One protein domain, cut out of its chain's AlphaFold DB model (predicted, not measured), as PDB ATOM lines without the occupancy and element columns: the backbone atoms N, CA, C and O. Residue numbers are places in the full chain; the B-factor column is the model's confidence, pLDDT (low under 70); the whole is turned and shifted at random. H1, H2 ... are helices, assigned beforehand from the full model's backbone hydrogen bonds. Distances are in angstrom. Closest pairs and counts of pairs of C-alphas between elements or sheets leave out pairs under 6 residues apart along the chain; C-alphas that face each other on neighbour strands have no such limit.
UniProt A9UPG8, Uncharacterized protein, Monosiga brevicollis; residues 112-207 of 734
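AT A GLANCE: This is residues 112 to 207 of the 734 residues of an uncharacterized protein of Monosiga brevicollis (UniProt A9UPG8). One long helix, H2, is the spine of this all-helix domain; H1 folds back along its first part as a helical hairpin, and H4 crosses H2 on the side away from H1. H5 lies crosswise at the hairpin, and the short H3 turns back at the far end of H2. The printed part has 96 residues with five named helices, H1 to H5 in chain order, and no named strand. It is only just compact, close to loose, with a radius of gyration of the C-alphas of 14.8 A and spans of 42 by 36 by 22 A.

IN THESE COORDINATES: H2, residues 131 to 157, runs 38.8 A from C-alpha 131 at (-43.340, -5.906, 8.559) to C-alpha 157 at (-9.779, 0.827, -9.714). H1 is residues 112 to 123, 16.8 A; H3 is residues 159 to 162, 4.7 A; H4 is residues 170 to 184, 21.0 A. H5, residues 196 to 205, 14.3 A, ends at C-alpha 205 (-37.894, -19.877, -4.768).

HOW THE PARTS SIT: H2 is the hub, touching three helices. Its residues 132 to 143 touch H1, opposite ways at a shallow tilt of 34 degrees, only just short of steep; the closest C-alphas, of Met 121 and Thr 132, are 6.9 A apart. Its residues 138 to 145 touch H4, about perpendicular at 74 degrees, closest at the C-alphas of Cys 141 and Leu 176, 5.7 A. Its residues 151 to 155 touch H3, closest at the C-alphas of Gln 154 and Ala 162, 4.9 A. H5 only just touches H1, with 3 pairs of C-alphas within 8 A. H1 and H4 are apart. In H1, H2, H4 and H5 every O i to N i+4 pair is within hydrogen-bond range; H3 is too short for one.

THE WHOLE: The farthest C-alphas, of Ala 160 and Ala 187, are 42.2 A apart. The printed part has no cut; the link H4 to H5 is long. Mean pLDDT of the printed part is 76.2, and 20 residues are under 70, among them residues 118 to 132.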
ATOM      1  N   ALA A 112     -27.814 -14.510  -6.172       64.62
ATOM      2  CA  ALA A 112     -27.080 -14.520  -4.906       64.62
ATOM      3  C   ALA A 112     -27.690 -13.533  -3.897       64.62
ATOM      4  O   ALA A 112     -28.062 -13.929  -2.797       64.62
ATOM      5  N   GLU A 113     -27.915 -12.281  -4.305       75.69
ATOM      6  CA  GLU A 113     -28.578 -11.256  -3.484       75.69
ATOM      7  C   GLU A 113     -29.971 -11.680  -2.998       75.69
ATOM      8  O   GLU A 113     -30.322 -11.456  -1.837       75.69
ATOM      9  N   ARG A 114     -30.770 -12.329  -3.858       80.62
ATOM     10  CA  ARG A 114     -32.065 -12.896  -3.455       80.62
ATOM     11  C   ARG A 114     -31.896 -14.019  -2.431       80.62
ATOM     12  O   ARG A 114     -32.696 -14.077  -1.505       80.62
ATOM     13  N   GLY A 115     -30.854 -14.844  -2.536       64.69
ATOM     14  CA  GLY A 115     -30.499 -15.834  -1.514       64.69
ATOM     15  C   GLY A 115     -30.123 -15.205  -0.169       64.69
ATOM     16  O   GLY A 115     -30.583 -15.672   0.871       64.69
ATOM     17  N   ILE A 116     -29.367 -14.103  -0.178       61.03
ATOM     18  CA  ILE A 116     -29.000 -13.359   1.040       61.03
ATOM     19  C   ILE A 116     -30.239 -12.750   1.699       61.03
ATOM     20  O   ILE A 116     -30.454 -12.915   2.902       61.03
ATOM     21  N   LEU A 117     -31.103 -12.108   0.908       72.31
ATOM     22  CA  LEU A 117     -32.360 -11.562   1.406       72.31
ATOM     23  C   LEU A 117     -33.287 -12.664   1.939       72.31
ATOM     24  O   LEU A 117     -33.888 -12.485   2.994       72.31
ATOM     25  N   ALA A 118     -33.387 -13.800   1.244       68.00
ATOM     26  CA  ALA A 118     -34.188 -14.946   1.660       68.00
ATOM     27  C   ALA A 118     -33.689 -15.547   2.983       68.00
ATOM     28  O   ALA A 118     -34.490 -15.748   3.896       68.00
ATOM     29  N   SER A 119     -32.373 -15.748   3.124       59.16
ATOM     30  CA  SER A 119     -31.775 -16.244   4.367       59.16
ATOM     31  C   SER A 119     -32.070 -15.304   5.534       59.16
ATOM     32  O   SER A 119     -32.636 -15.730   6.540       59.16
ATOM     33  N   TRP A 120     -31.830 -13.998   5.378       65.31
ATOM     34  CA  TRP A 120     -32.196 -13.023   6.410       65.31
ATOM     35  C   TRP A 120     -33.710 -12.980   6.696       65.31
ATOM     36  O   TRP A 120     -34.127 -12.830   7.846       65.31
ATOM     37  N   MET A 121     -34.561 -13.156   5.682       65.38
ATOM     38  CA  MET A 121     -36.006 -13.257   5.891       65.38
ATOM     39  C   MET A 121     -36.410 -14.502   6.693       65.38
ATOM     40  O   MET A 121     -37.447 -14.452   7.350       65.38
ATOM     41  N   SER A 122     -35.587 -15.557   6.707       59.03
ATOM     42  CA  SER A 122     -35.751 -16.727   7.581       59.03
ATOM     43  C   SER A 122     -35.201 -16.526   9.003       59.03
ATOM     44  O   SER A 122     -35.748 -17.101   9.941       59.03
ATOM     45  N   THR A 123     -34.170 -15.687   9.199       48.06
ATOM     46  CA  THR A 123     -33.575 -15.424  10.529       48.06
ATOM     47  C   THR A 123     -34.303 -14.347  11.336       48.06
ATOM     48  O   THR A 123     -33.984 -14.126  12.505       48.06
ATOM     49  N   MET A 124     -35.299 -13.669  10.759       52.25
ATOM     50  CA  MET A 124     -36.138 -12.744  11.516       52.25
ATOM     51  C   MET A 124     -37.074 -13.493  12.467       52.25
ATOM     52  O   MET A 124     -38.018 -14.149  12.036       52.25
ATOM     53  N   SER A 125     -36.899 -13.245  13.768       35.31
ATOM     54  CA  SER A 125     -37.856 -13.601  14.829       35.31
ATOM     55  C   SER A 125     -39.276 -13.072  14.578       35.31
ATOM     56  O   SER A 125     -40.239 -13.573  15.151       35.31
ATOM     57  N   ASP A 126     -39.409 -12.084  13.689       46.47
ATOM     58  CA  ASP A 126     -40.657 -11.474  13.257       46.47
ATOM     59  C   ASP A 126     -40.963 -11.830  11.780       46.47
ATOM     60  O   ASP A 126     -40.807 -11.014  10.865       46.47
ATOM     61  N   LEU A 127     -41.465 -13.050  11.531       52.00
ATOM     62  CA  LEU A 127     -41.933 -13.517  10.203       52.00
ATOM     63  C   LEU A 127     -43.230 -12.819   9.716       52.00
ATOM     64  O   LEU A 127     -43.810 -13.186   8.692       52.00
ATOM     65  N   HIS A 128     -43.682 -11.789  10.440       56.09
ATOM     66  CA  HIS A 128     -44.827 -10.918  10.169       56.09
ATOM     67  C   HIS A 128     -44.848 -10.345   8.740       56.09
ATOM     68  O   HIS A 128     -44.445  -9.205   8.506       56.09
ATOM     69  N   SER A 129     -45.428 -11.082   7.787       65.31
ATOM     70  CA  SER A 129     -45.289 -10.875   6.331       65.31
ATOM     71  C   SER A 129     -45.675  -9.496   5.734       65.31
ATOM     72  O   SER A 129     -45.532  -9.291   4.528       65.31
ATOM     73  N   HIS A 130     -46.127  -8.521   6.527       68.75
ATOM     74  CA  HIS A 130     -46.151  -7.097   6.150       68.75
ATOM     75  C   HIS A 130     -44.930  -6.311   6.673       68.75
ATOM     76  O   HIS A 130     -44.325  -5.553   5.916       68.75
ATOM     77  N   ARG A 131     -44.539  -6.505   7.943       64.31
ATOM     78  CA  ARG A 131     -43.340  -5.906   8.559       64.31
ATOM     79  C   ARG A 131     -42.074  -6.448   7.891       64.31
ATOM     80  O   ARG A 131     -41.299  -5.660   7.356       64.31
ATOM     81  N   THR A 132     -41.970  -7.775   7.792       65.19
ATOM     82  CA  THR A 132     -40.908  -8.529   7.110       65.19
ATOM     83  C   THR A 132     -40.706  -8.023   5.679       65.19
ATOM     84  O   THR A 132     -39.608  -7.617   5.320       65.19
ATOM     85  N   ARG A 133     -41.777  -7.929   4.870       79.62
ATOM     86  CA  ARG A 133     -41.705  -7.441   3.475       79.62
ATOM     87  C   ARG A 133     -41.373  -5.942   3.363       79.62
ATOM     88  O   ARG A 133     -40.722  -5.534   2.403       79.62
ATOM     89  N   ARG A 134     -41.768  -5.105   4.334       74.94
ATOM     90  CA  ARG A 134     -41.371  -3.681   4.381       74.94
ATOM     91  C   ARG A 134     -39.884  -3.532   4.707       74.94
ATOM     92  O   ARG A 134     -39.196  -2.794   4.012       74.94
ATOM     93  N   GLN A 135     -39.381  -4.262   5.702       71.75
ATOM     94  CA  GLN A 135     -37.946  -4.305   6.007       71.75
ATOM     95  C   GLN A 135     -37.153  -4.904   4.837       71.75
ATOM     96  O   GLN A 135     -36.092  -4.392   4.505       71.75
ATOM     97  N   ALA A 136     -37.697  -5.914   4.153       78.31
ATOM     98  CA  ALA A 136     -37.074  -6.516   2.979       78.31
ATOM     99  C   ALA A 136     -37.040  -5.576   1.774       78.31
ATOM    100  O   ALA A 136     -36.092  -5.613   1.003       78.31
ATOM    101  N   THR A 137     -38.027  -4.686   1.641       82.94
ATOM    102  CA  THR A 137     -37.974  -3.613   0.641       82.94
ATOM    103  C   THR A 137     -36.805  -2.666   0.912       82.94
ATOM    104  O   THR A 137     -36.074  -2.346  -0.016       82.94
ATOM    105  N   LEU A 138     -36.582  -2.276   2.172       76.56
ATOM    106  CA  LEU A 138     -35.425  -1.453   2.545       76.56
ATOM    107  C   LEU A 138     -34.105  -2.205   2.326       76.56
ATOM    108  O   LEU A 138     -33.207  -1.659   1.702       76.56
ATOM    109  N   ALA A 139     -34.011  -3.468   2.751       74.00
ATOM    110  CA  ALA A 139     -32.816  -4.287   2.556       74.00
ATOM    111  C   ALA A 139     -32.476  -4.495   1.067       74.00
ATOM    112  O   ALA A 139     -31.309  -4.400   0.710       74.00
ATOM    113  N   VAL A 140     -33.468  -4.686   0.185       83.06
ATOM    114  CA  VAL A 140     -33.248  -4.659  -1.274       83.06
ATOM    115  C   VAL A 140     -32.681  -3.310  -1.713       83.06
ATOM    116  O   VAL A 140     -31.712  -3.290  -2.461       83.06
ATOM    117  N   CYS A 141     -33.219  -2.181  -1.243       81.81
ATOM    118  CA  CYS A 141     -32.648  -0.879  -1.587       81.81
ATOM    119  C   CYS A 141     -31.190  -0.729  -1.112       81.81
ATOM    120  O   CYS A 141     -30.373  -0.232  -1.878       81.81
ATOM    121  N   GLU A 142     -30.834  -1.185   0.095       76.56
ATOM    122  CA  GLU A 142     -29.432  -1.161   0.539       76.56
ATOM    123  C   GLU A 142     -28.552  -2.042  -0.368       76.56
ATOM    124  O   GLU A 142     -27.558  -1.551  -0.894       76.56
ATOM    125  N   ILE A 143     -28.955  -3.293  -0.644       78.56
ATOM    126  CA  ILE A 143     -28.251  -4.229  -1.546       78.56
ATOM    127  C   ILE A 143     -27.936  -3.581  -2.904       78.56
ATOM    128  O   ILE A 143     -26.800  -3.637  -3.382       78.56
ATOM    129  N   LEU A 144     -28.931  -2.939  -3.521       85.75
ATOM    130  CA  LEU A 144     -28.769  -2.283  -4.817       85.75
ATOM    131  C   LEU A 144     -27.796  -1.097  -4.735       85.75
ATOM    132  O   LEU A 144     -27.013  -0.891  -5.662       85.75
ATOM    133  N   GLN A 145     -27.790  -0.356  -3.622       83.56
ATOM    134  CA  GLN A 145     -26.858   0.752  -3.412       83.56
ATOM    135  C   GLN A 145     -25.420   0.262  -3.155       83.56
ATOM    136  O   GLN A 145     -24.474   0.911  -3.601       83.56
ATOM    137  N   VAL A 146     -25.235  -0.897  -2.507       77.25
ATOM    138  CA  VAL A 146     -23.916  -1.556  -2.405       77.25
ATOM    139  C   VAL A 146     -23.402  -1.934  -3.792       77.25
ATOM    140  O   VAL A 146     -22.280  -1.571  -4.143       77.25
ATOM    141  N   ARG A 147     -24.231  -2.601  -4.608       84.38
ATOM    142  CA  ARG A 147     -23.855  -3.048  -5.961       84.38
ATOM    143  C   ARG A 147     -23.514  -1.879  -6.887       84.38
ATOM    144  O   ARG A 147     -22.564  -1.965  -7.659       84.38
ATOM    145  N   GLU A 148     -24.243  -0.767  -6.780       88.81
ATOM    146  CA  GLU A 148     -23.967   0.450  -7.548       88.81
ATOM    147  C   GLU A 148     -22.654   1.132  -7.138       88.81
ATOM    148  O   GLU A 148     -21.853   1.459  -8.015       88.81
ATOM    149  N   ARG A 149     -22.382   1.285  -5.832       81.44
ATOM    150  CA  ARG A 149     -21.093   1.812  -5.344       81.44
ATOM    151  C   ARG A 149     -19.929   0.917  -5.765       81.44
ATOM    152  O   ARG A 149     -18.969   1.405  -6.350       81.44
ATOM    153  N   ALA A 150     -20.045  -0.393  -5.547       73.00
ATOM    154  CA  ALA A 150     -19.001  -1.348  -5.900       73.00
ATOM    155  C   ALA A 150     -18.688  -1.342  -7.405       73.00
ATOM    156  O   ALA A 150     -17.518  -1.367  -7.783       73.00
ATOM    157  N   LEU A 151     -19.705  -1.231  -8.269       83.88
ATOM    158  CA  LEU A 151     -19.497  -1.061  -9.707       83.88
ATOM    159  C   LEU A 151     -18.779   0.261 -10.029       83.88
ATOM    160  O   LEU A 151     -17.844   0.256 -10.827       83.88
ATOM    161  N   GLN A 152     -19.173   1.382  -9.413       83.94
ATOM    162  CA  GLN A 152     -18.521   2.685  -9.623       83.94
ATOM    163  C   GLN A 152     -17.049   2.681  -9.186       83.94
ATOM    164  O   GLN A 152     -16.192   3.183  -9.915       83.94
ATOM    165  N   ASP A 153     -16.742   2.092  -8.030       78.88
ATOM    166  CA  ASP A 153     -15.383   2.048  -7.491       78.88
ATOM    167  C   ASP A 153     -14.498   1.056  -8.254       78.88
ATOM    168  O   ASP A 153     -13.382   1.412  -8.635       78.88
ATOM    169  N   GLN A 154     -14.995  -0.135  -8.603       78.06
ATOM    170  CA  GLN A 154     -14.223  -1.063  -9.438       78.06
ATOM    171  C   GLN A 154     -14.041  -0.550 -10.872       78.06
ATOM    172  O   GLN A 154     -12.987  -0.775 -11.458       78.06
ATOM    173  N   THR A 155     -14.984   0.224 -11.426       84.94
ATOM    174  CA  THR A 155     -14.790   0.897 -12.731       84.94
ATOM    175  C   THR A 155     -13.620   1.890 -12.693       84.94
ATOM    176  O   THR A 155     -12.971   2.112 -13.714       84.94
ATOM    177  N   ARG A 156     -13.318   2.470 -11.523       79.62
ATOM    178  CA  ARG A 156     -12.179   3.381 -11.311       79.62
ATOM    179  C   ARG A 156     -10.873   2.661 -10.971       79.62
ATOM    180  O   ARG A 156      -9.814   3.190 -11.289       79.62
ATOM    181  N   LEU A 157     -10.943   1.521 -10.278       81.06
ATOM    182  CA  LEU A 157      -9.779   0.827  -9.714       81.06
ATOM    183  C   LEU A 157      -9.322  -0.371 -10.556       81.06
ATOM    184  O   LEU A 157      -8.140  -0.484 -10.861       81.06
ATOM    185  N   GLN A 158     -10.239  -1.273 -10.921       80.25
ATOM    186  CA  GLN A 158      -9.939  -2.517 -11.635       80.25
ATOM    187  C   GLN A 158     -11.054  -2.848 -12.648       80.25
ATOM    188  O   GLN A 158     -11.967  -3.624 -12.345       80.25
ATOM    189  N   PRO A 159     -10.989  -2.309 -13.885       78.56
ATOM    190  CA  PRO A 159     -12.030  -2.498 -14.903       78.56
ATOM    191  C   PRO A 159     -12.353  -3.964 -15.240       78.56
ATOM    192  O   PRO A 159     -13.483  -4.274 -15.613       78.56
ATOM    193  N   ALA A 160     -11.396  -4.882 -15.059       72.56
ATOM    194  CA  ALA A 160     -11.623  -6.321 -15.200       72.56
ATOM    195  C   ALA A 160     -12.621  -6.869 -14.158       72.56
ATOM    196  O   ALA A 160     -13.500  -7.652 -14.509       72.56
ATOM    197  N   ILE A 161     -12.540  -6.413 -12.899       66.31
ATOM    198  CA  ILE A 161     -13.501  -6.774 -11.845       66.31
ATOM    199  C   ILE A 161     -14.830  -6.043 -12.064       66.31
ATOM    200  O   ILE A 161     -15.887  -6.650 -11.896       66.31
ATOM    201  N   ALA A 162     -14.805  -4.785 -12.520       74.81
ATOM    202  CA  ALA A 162     -16.021  -4.045 -12.872       74.81
ATOM    203  C   ALA A 162     -16.897  -4.801 -13.889       74.81
ATOM    204  O   ALA A 162     -18.117  -4.818 -13.751       74.81
ATOM    205  N   GLY A 163     -16.279  -5.495 -14.855       73.12
ATOM    206  CA  GLY A 163     -16.974  -6.349 -15.825       73.12
ATOM    207  C   GLY A 163     -17.700  -7.566 -15.233       73.12
ATOM    208  O   GLY A 163     -18.577  -8.115 -15.895       73.12
ATOM    209  N   SER A 164     -17.378  -7.976 -14.000       71.88
ATOM    210  CA  SER A 164     -18.063  -9.074 -13.296       71.88
ATOM    211  C   SER A 164     -19.233  -8.611 -12.412       71.88
ATOM    212  O   SER A 164     -20.084  -9.420 -12.046       71.88
ATOM    213  N   ILE A 165     -19.325  -7.311 -12.100       73.25
ATOM    214  CA  ILE A 165     -20.383  -6.757 -11.247       73.25
ATOM    215  C   ILE A 165     -21.616  -6.427 -12.097       73.25
ATOM    216  O   ILE A 165     -21.582  -5.570 -12.981       73.25
ATOM    217  N   ALA A 166     -22.740  -7.082 -11.804       79.38
ATOM    218  CA  ALA A 166     -23.980  -6.892 -12.552       79.38
ATOM    219  C   ALA A 166     -24.505  -5.439 -12.436       79.38
ATOM    220  O   ALA A 166     -24.824  -4.992 -11.328       79.38
ATOM    221  N   PRO A 167     -24.677  -4.689 -13.544       86.00
ATOM    222  CA  PRO A 167     -25.186  -3.323 -13.485       86.00
ATOM    223  C   PRO A 167     -26.637  -3.278 -12.991       86.00
ATOM    224  O   PRO A 167     -27.398  -4.237 -13.134       86.00
ATOM    225  N   LEU A 168     -27.054  -2.146 -12.416       87.75
ATOM    226  CA  LEU A 168     -28.450  -1.969 -12.016       87.75
ATOM    227  C   LEU A 168     -29.366  -1.903 -13.241       87.75
ATOM    228  O   LEU A 168     -29.163  -1.083 -14.145       87.75
ATOM    229  N   SER A 169     -30.420  -2.711 -13.241       86.56
ATOM    230  CA  SER A 169     -31.513  -2.634 -14.208       86.56
ATOM    231  C   SER A 169     -32.392  -1.393 -13.977       86.56
ATOM    232  O   SER A 169     -32.356  -0.759 -12.921       86.56
ATOM    233  N   ALA A 170     -33.215  -1.022 -14.963       84.38
ATOM    234  CA  ALA A 170     -34.099   0.142 -14.837       84.38
ATOM    235  C   ALA A 170     -35.123   0.040 -13.674       84.38
ATOM    236  O   ALA A 170     -35.338   1.054 -13.004       84.38
ATOM    237  N   PRO A 171     -35.727  -1.132 -13.365       84.81
ATOM    238  CA  PRO A 171     -36.535  -1.310 -12.155       84.81
ATOM    239  C   PRO A 171     -35.758  -1.084 -10.849       84.81
ATOM    240  O   PRO A 171     -36.294  -0.466  -9.932       84.81
ATOM    241  N   GLU A 172     -34.503  -1.537 -10.776       89.12
ATOM    242  CA  GLU A 172     -33.645  -1.399  -9.591       89.12
ATOM    243  C   GLU A 172     -33.238   0.062  -9.345       89.12
ATOM    244  O   GLU A 172     -33.448   0.572  -8.246       89.12
ATOM    245  N   ARG A 173     -32.769   0.782 -10.377       90.00
ATOM    246  CA  ARG A 173     -32.448   2.223 -10.266       90.00
ATOM    247  C   ARG A 173     -33.662   3.048  -9.847       90.00
ATOM    248  O   ARG A 173     -33.555   3.939  -9.012       90.00
ATOM    249  N   LYS A 174     -34.846   2.723 -10.379       87.94
ATOM    250  CA  LYS A 174     -36.101   3.380  -9.990       87.94
ATOM    251  C   LYS A 174     -36.455   3.137  -8.518       87.94
ATOM    252  O   LYS A 174     -37.039   4.012  -7.885       87.94
ATOM    253  N   LEU A 175     -36.132   1.963  -7.976       88.56
ATOM    254  CA  LEU A 175     -36.361   1.643  -6.568       88.56
ATOM    255  C   LEU A 175     -35.356   2.362  -5.646       88.56
ATOM    256  O   LEU A 175     -35.761   2.836  -4.584       88.56
ATOM    257  N   LEU A 176     -34.098   2.530  -6.075       89.38
ATOM    258  CA  LEU A 176     -33.136   3.399  -5.385       89.38
ATOM    259  C   LEU A 176     -33.601   4.856  -5.359       89.38
ATOM    260  O   LEU A 176     -33.704   5.425  -4.280       89.38
ATOM    261  N   GLN A 177     -34.014   5.416  -6.496       89.88
ATOM    262  CA  GLN A 177     -34.548   6.784  -6.566       89.88
ATOM    263  C   GLN A 177     -35.769   6.995  -5.647       89.88
ATOM    264  O   GLN A 177     -35.967   8.085  -5.114       89.88
ATOM    265  N   GLN A 178     -36.581   5.953  -5.412       88.50
ATOM    266  CA  GLN A 178     -37.653   5.992  -4.408       88.50
ATOM    267  C   GLN A 178     -37.130   5.993  -2.964       88.50
ATOM    268  O   GLN A 178     -37.703   6.695  -2.133       88.50
ATOM    269  N   LYS A 179     -36.064   5.242  -2.649       87.50
ATOM    270  CA  LYS A 179     -35.375   5.330  -1.347       87.50
ATOM    271  C   LYS A 179     -34.759   6.715  -1.155       87.50
ATOM    272  O   LYS A 179     -34.997   7.318  -0.122       87.50
ATOM    273  N   GLU A 180     -34.037   7.242  -2.136       87.19
ATOM    274  CA  GLU A 180     -33.360   8.543  -2.047       87.19
ATOM    275  C   GLU A 180     -34.351   9.694  -1.842       87.19
ATOM    276  O   GLU A 180     -34.166  10.514  -0.946       87.19
ATOM    277  N   ALA A 181     -35.455   9.715  -2.598       84.94
ATOM    278  CA  ALA A 181     -36.528  10.686  -2.388       84.94
ATOM    279  C   ALA A 181     -37.190  10.536  -1.005       84.94
ATOM    280  O   ALA A 181     -37.504  11.539  -0.363       84.94
ATOM    281  N   TYR A 182     -37.382   9.297  -0.532       82.38
ATOM    282  CA  TYR A 182     -37.927   9.020   0.797       82.38
ATOM    283  C   TYR A 182     -36.985   9.450   1.929       82.38
ATOM    284  O   TYR A 182     -37.437  10.084   2.876       82.38
ATOM    285  N   ASP A 183     -35.691   9.157   1.826       75.44
ATOM    286  CA  ASP A 183     -34.689   9.506   2.835       75.44
ATOM    287  C   ASP A 183     -34.421  11.029   2.854       75.44
ATOM    288  O   ASP A 183     -34.123  11.585   3.913       75.44
ATOM    289  N   ALA A 184     -34.606  11.723   1.721       81.06
ATOM    290  CA  ALA A 184     -34.525  13.184   1.619       81.06
ATOM    291  C   ALA A 184     -35.769  13.919   2.160       81.06
ATOM    292  O   ALA A 184     -35.619  14.921   2.861       81.06
ATOM    293  N   SER A 185     -36.991  13.444   1.872       81.75
ATOM    294  CA  SER A 185     -38.231  13.995   2.452       81.75
ATOM    295  C   SER A 185     -39.228  12.901   2.877       81.75
ATOM    296  O   SER A 185     -40.206  12.618   2.170       81.75
ATOM    297  N   PRO A 186     -39.059  12.323   4.088       73.94
ATOM    298  CA  PRO A 186     -39.911  11.240   4.601       73.94
ATOM    299  C   PRO A 186     -41.389  11.604   4.820       73.94
ATOM    300  O   PRO A 186     -42.190  10.736   5.171       73.94
ATOM    301  N   ALA A 187     -41.739  12.889   4.703       70.38
ATOM    302  CA  ALA A 187     -43.091  13.413   4.890       70.38
ATOM    303  C   ALA A 187     -43.863  13.600   3.571       70.38
ATOM    304  O   ALA A 187     -45.087  13.720   3.605       70.38
ATOM    305  N   GLU A 188     -43.165  13.636   2.433       72.19
ATOM    306  CA  GLU A 188     -43.723  14.020   1.127       72.19
ATOM    307  C   GLU A 188     -43.550  12.909   0.084       72.19
ATOM    308  O   GLU A 188     -44.445  12.671  -0.729       72.19
ATOM    309  N   ALA A 189     -42.425  12.193   0.122       76.25
ATOM    310  CA  ALA A 189     -42.154  11.093  -0.788       76.25
ATOM    311  C   ALA A 189     -42.815   9.778  -0.315       76.25
ATOM    312  O   ALA A 189     -42.778   9.442   0.874       76.25
ATOM    313  N   PRO A 190     -43.404   8.982  -1.228       75.94
ATOM    314  CA  PRO A 190     -43.906   7.657  -0.889       75.94
ATOM    315  C   PRO A 190     -42.742   6.713  -0.572       75.94
ATOM    316  O   PRO A 190     -41.709   6.745  -1.239       75.94
ATOM    317  N   HIS A 191     -42.931   5.813   0.396       74.12
ATOM    318  CA  HIS A 191     -41.963   4.746   0.660       74.12
ATOM    319  C   HIS A 191     -41.624   3.944  -0.615       74.12
ATOM    320  O   HIS A 191     -42.535   3.658  -1.408       74.12
ATOM    321  N   PRO A 192     -40.367   3.477  -0.774       82.50
ATOM    322  CA  PRO A 192     -40.037   2.469  -1.776       82.50
ATOM    323  C   PRO A 192     -40.943   1.244  -1.599       82.50
ATOM    324  O   PRO A 192     -41.229   0.822  -0.474       82.50
ATOM    325  N   THR A 193     -41.448   0.697  -2.707       82.31
ATOM    326  CA  THR A 193     -42.468  -0.367  -2.681       82.31
ATOM    327  C   THR A 193     -42.199  -1.467  -3.704       82.31
ATOM    328  O   THR A 193     -42.361  -1.291  -4.910       82.31
ATOM    329  N   ILE A 194     -41.865  -2.657  -3.201       85.50
ATOM    330  CA  ILE A 194     -41.753  -3.884  -3.995       85.50
ATOM    331  C   ILE A 194     -43.120  -4.583  -4.080       85.50
ATOM    332  O   ILE A 194     -43.924  -4.561  -3.144       85.50
ATOM    333  N   SER A 195     -43.417  -5.206  -5.224       83.06
ATOM    334  CA  SER A 195     -44.723  -5.833  -5.452       83.06
ATOM    335  C   SER A 195     -44.939  -7.086  -4.592       83.06
ATOM    336  O   SER A 195     -44.030  -7.883  -4.365       83.06
ATOM    337  N   LYS A 196     -46.191  -7.352  -4.194       81.00
ATOM    338  CA  LYS A 196     -46.556  -8.609  -3.505       81.00
ATOM    339  C   LYS A 196     -46.320  -9.867  -4.362       81.00
ATOM    340  O   LYS A 196     -46.316 -10.964  -3.819       81.00
ATOM    341  N   GLN A 197     -46.156  -9.723  -5.680       79.25
ATOM    342  CA  GLN A 197     -45.815 -10.825  -6.587       79.25
ATOM    343  C   GLN A 197     -44.317 -11.154  -6.531       79.25
ATOM    344  O   GLN A 197     -43.980 -12.328  -6.470       79.25
ATOM    345  N   TRP A 198     -43.453 -10.135  -6.448       86.94
ATOM    346  CA  TRP A 198     -42.009 -10.286  -6.219       86.94
ATOM    347  C   TRP A 198     -41.737 -11.091  -4.944       86.94
ATOM    348  O   TRP A 198     -41.059 -12.111  -4.981       86.94
ATOM    349  N   PHE A 199     -42.364 -10.692  -3.833       83.88
ATOM    350  CA  PHE A 199     -42.198 -11.394  -2.561       83.88
ATOM    351  C   PHE A 199     -42.716 -12.833  -2.603       83.88
ATOM    352  O   PHE A 199     -42.015 -13.727  -2.154       83.88
ATOM    353  N   ARG A 200     -43.871 -13.093  -3.229       81.56
ATOM    354  CA  ARG A 200     -44.383 -14.465  -3.418       81.56
ATOM    355  C   ARG A 200     -43.489 -15.352  -4.285       81.56
ATOM    356  O   ARG A 200     -43.555 -16.569  -4.156       81.56
ATOM    357  N   ALA A 201     -42.703 -14.763  -5.184       79.88
ATOM    358  CA  ALA A 201     -41.725 -15.499  -5.970       79.88
ATOM    359  C   ALA A 201     -40.498 -15.843  -5.128       79.88
ATOM    360  O   ALA A 201     -40.148 -17.011  -5.064       79.88
ATOM    361  N   LEU A 202     -39.942 -14.875  -4.387       81.31
ATOM    362  CA  LEU A 202     -38.874 -15.128  -3.412       81.31
ATOM    363  C   LEU A 202     -39.289 -16.188  -2.374       81.31
ATOM    364  O   LEU A 202     -38.546 -17.125  -2.109       81.31
ATOM    365  N   GLU A 203     -40.502 -16.063  -1.832       82.19
ATOM    366  CA  GLU A 203     -41.089 -17.005  -0.875       82.19
ATOM    367  C   GLU A 203     -41.161 -18.428  -1.437       82.19
ATOM    368  O   GLU A 203     -40.902 -19.382  -0.715       82.19
ATOM    369  N   LYS A 204     -41.458 -18.577  -2.733       77.44
ATOM    370  CA  LYS A 204     -41.501 -19.881  -3.401       77.44
ATOM    371  C   LYS A 204     -40.111 -20.399  -3.794       77.44
ATOM    372  O   LYS A 204     -39.873 -21.597  -3.717       77.44
ATOM    373  N   ASP A 205     -39.221 -19.521  -4.251       73.38
ATOM    374  CA  ASP A 205     -37.894 -19.877  -4.768       73.38
ATOM    375  C   ASP A 205     -36.939 -20.371  -3.666       73.38
ATOM    376  O   ASP A 205     -35.990 -21.092  -3.966       73.38
ATOM    377  N   PHE A 206     -37.196 -19.997  -2.407       67.31
ATOM    378  CA  PHE A 206     -36.372 -20.326  -1.235       67.31
ATOM    379  C   PHE A 206     -37.176 -20.974  -0.082       67.31
ATOM    380  O   PHE A 206     -36.735 -20.935   1.062       67.31
ATOM    381  N   ASP A 207     -38.367 -21.521  -0.368       70.69
ATOM    382  CA  ASP A 207     -39.316 -22.133   0.593       70.69
ATOM    383  C   ASP A 207     -39.542 -21.323   1.894       70.69
ATOM    384  O   ASP A 207     -39.623 -21.851   3.006       70.69
TER     385      ASP A 207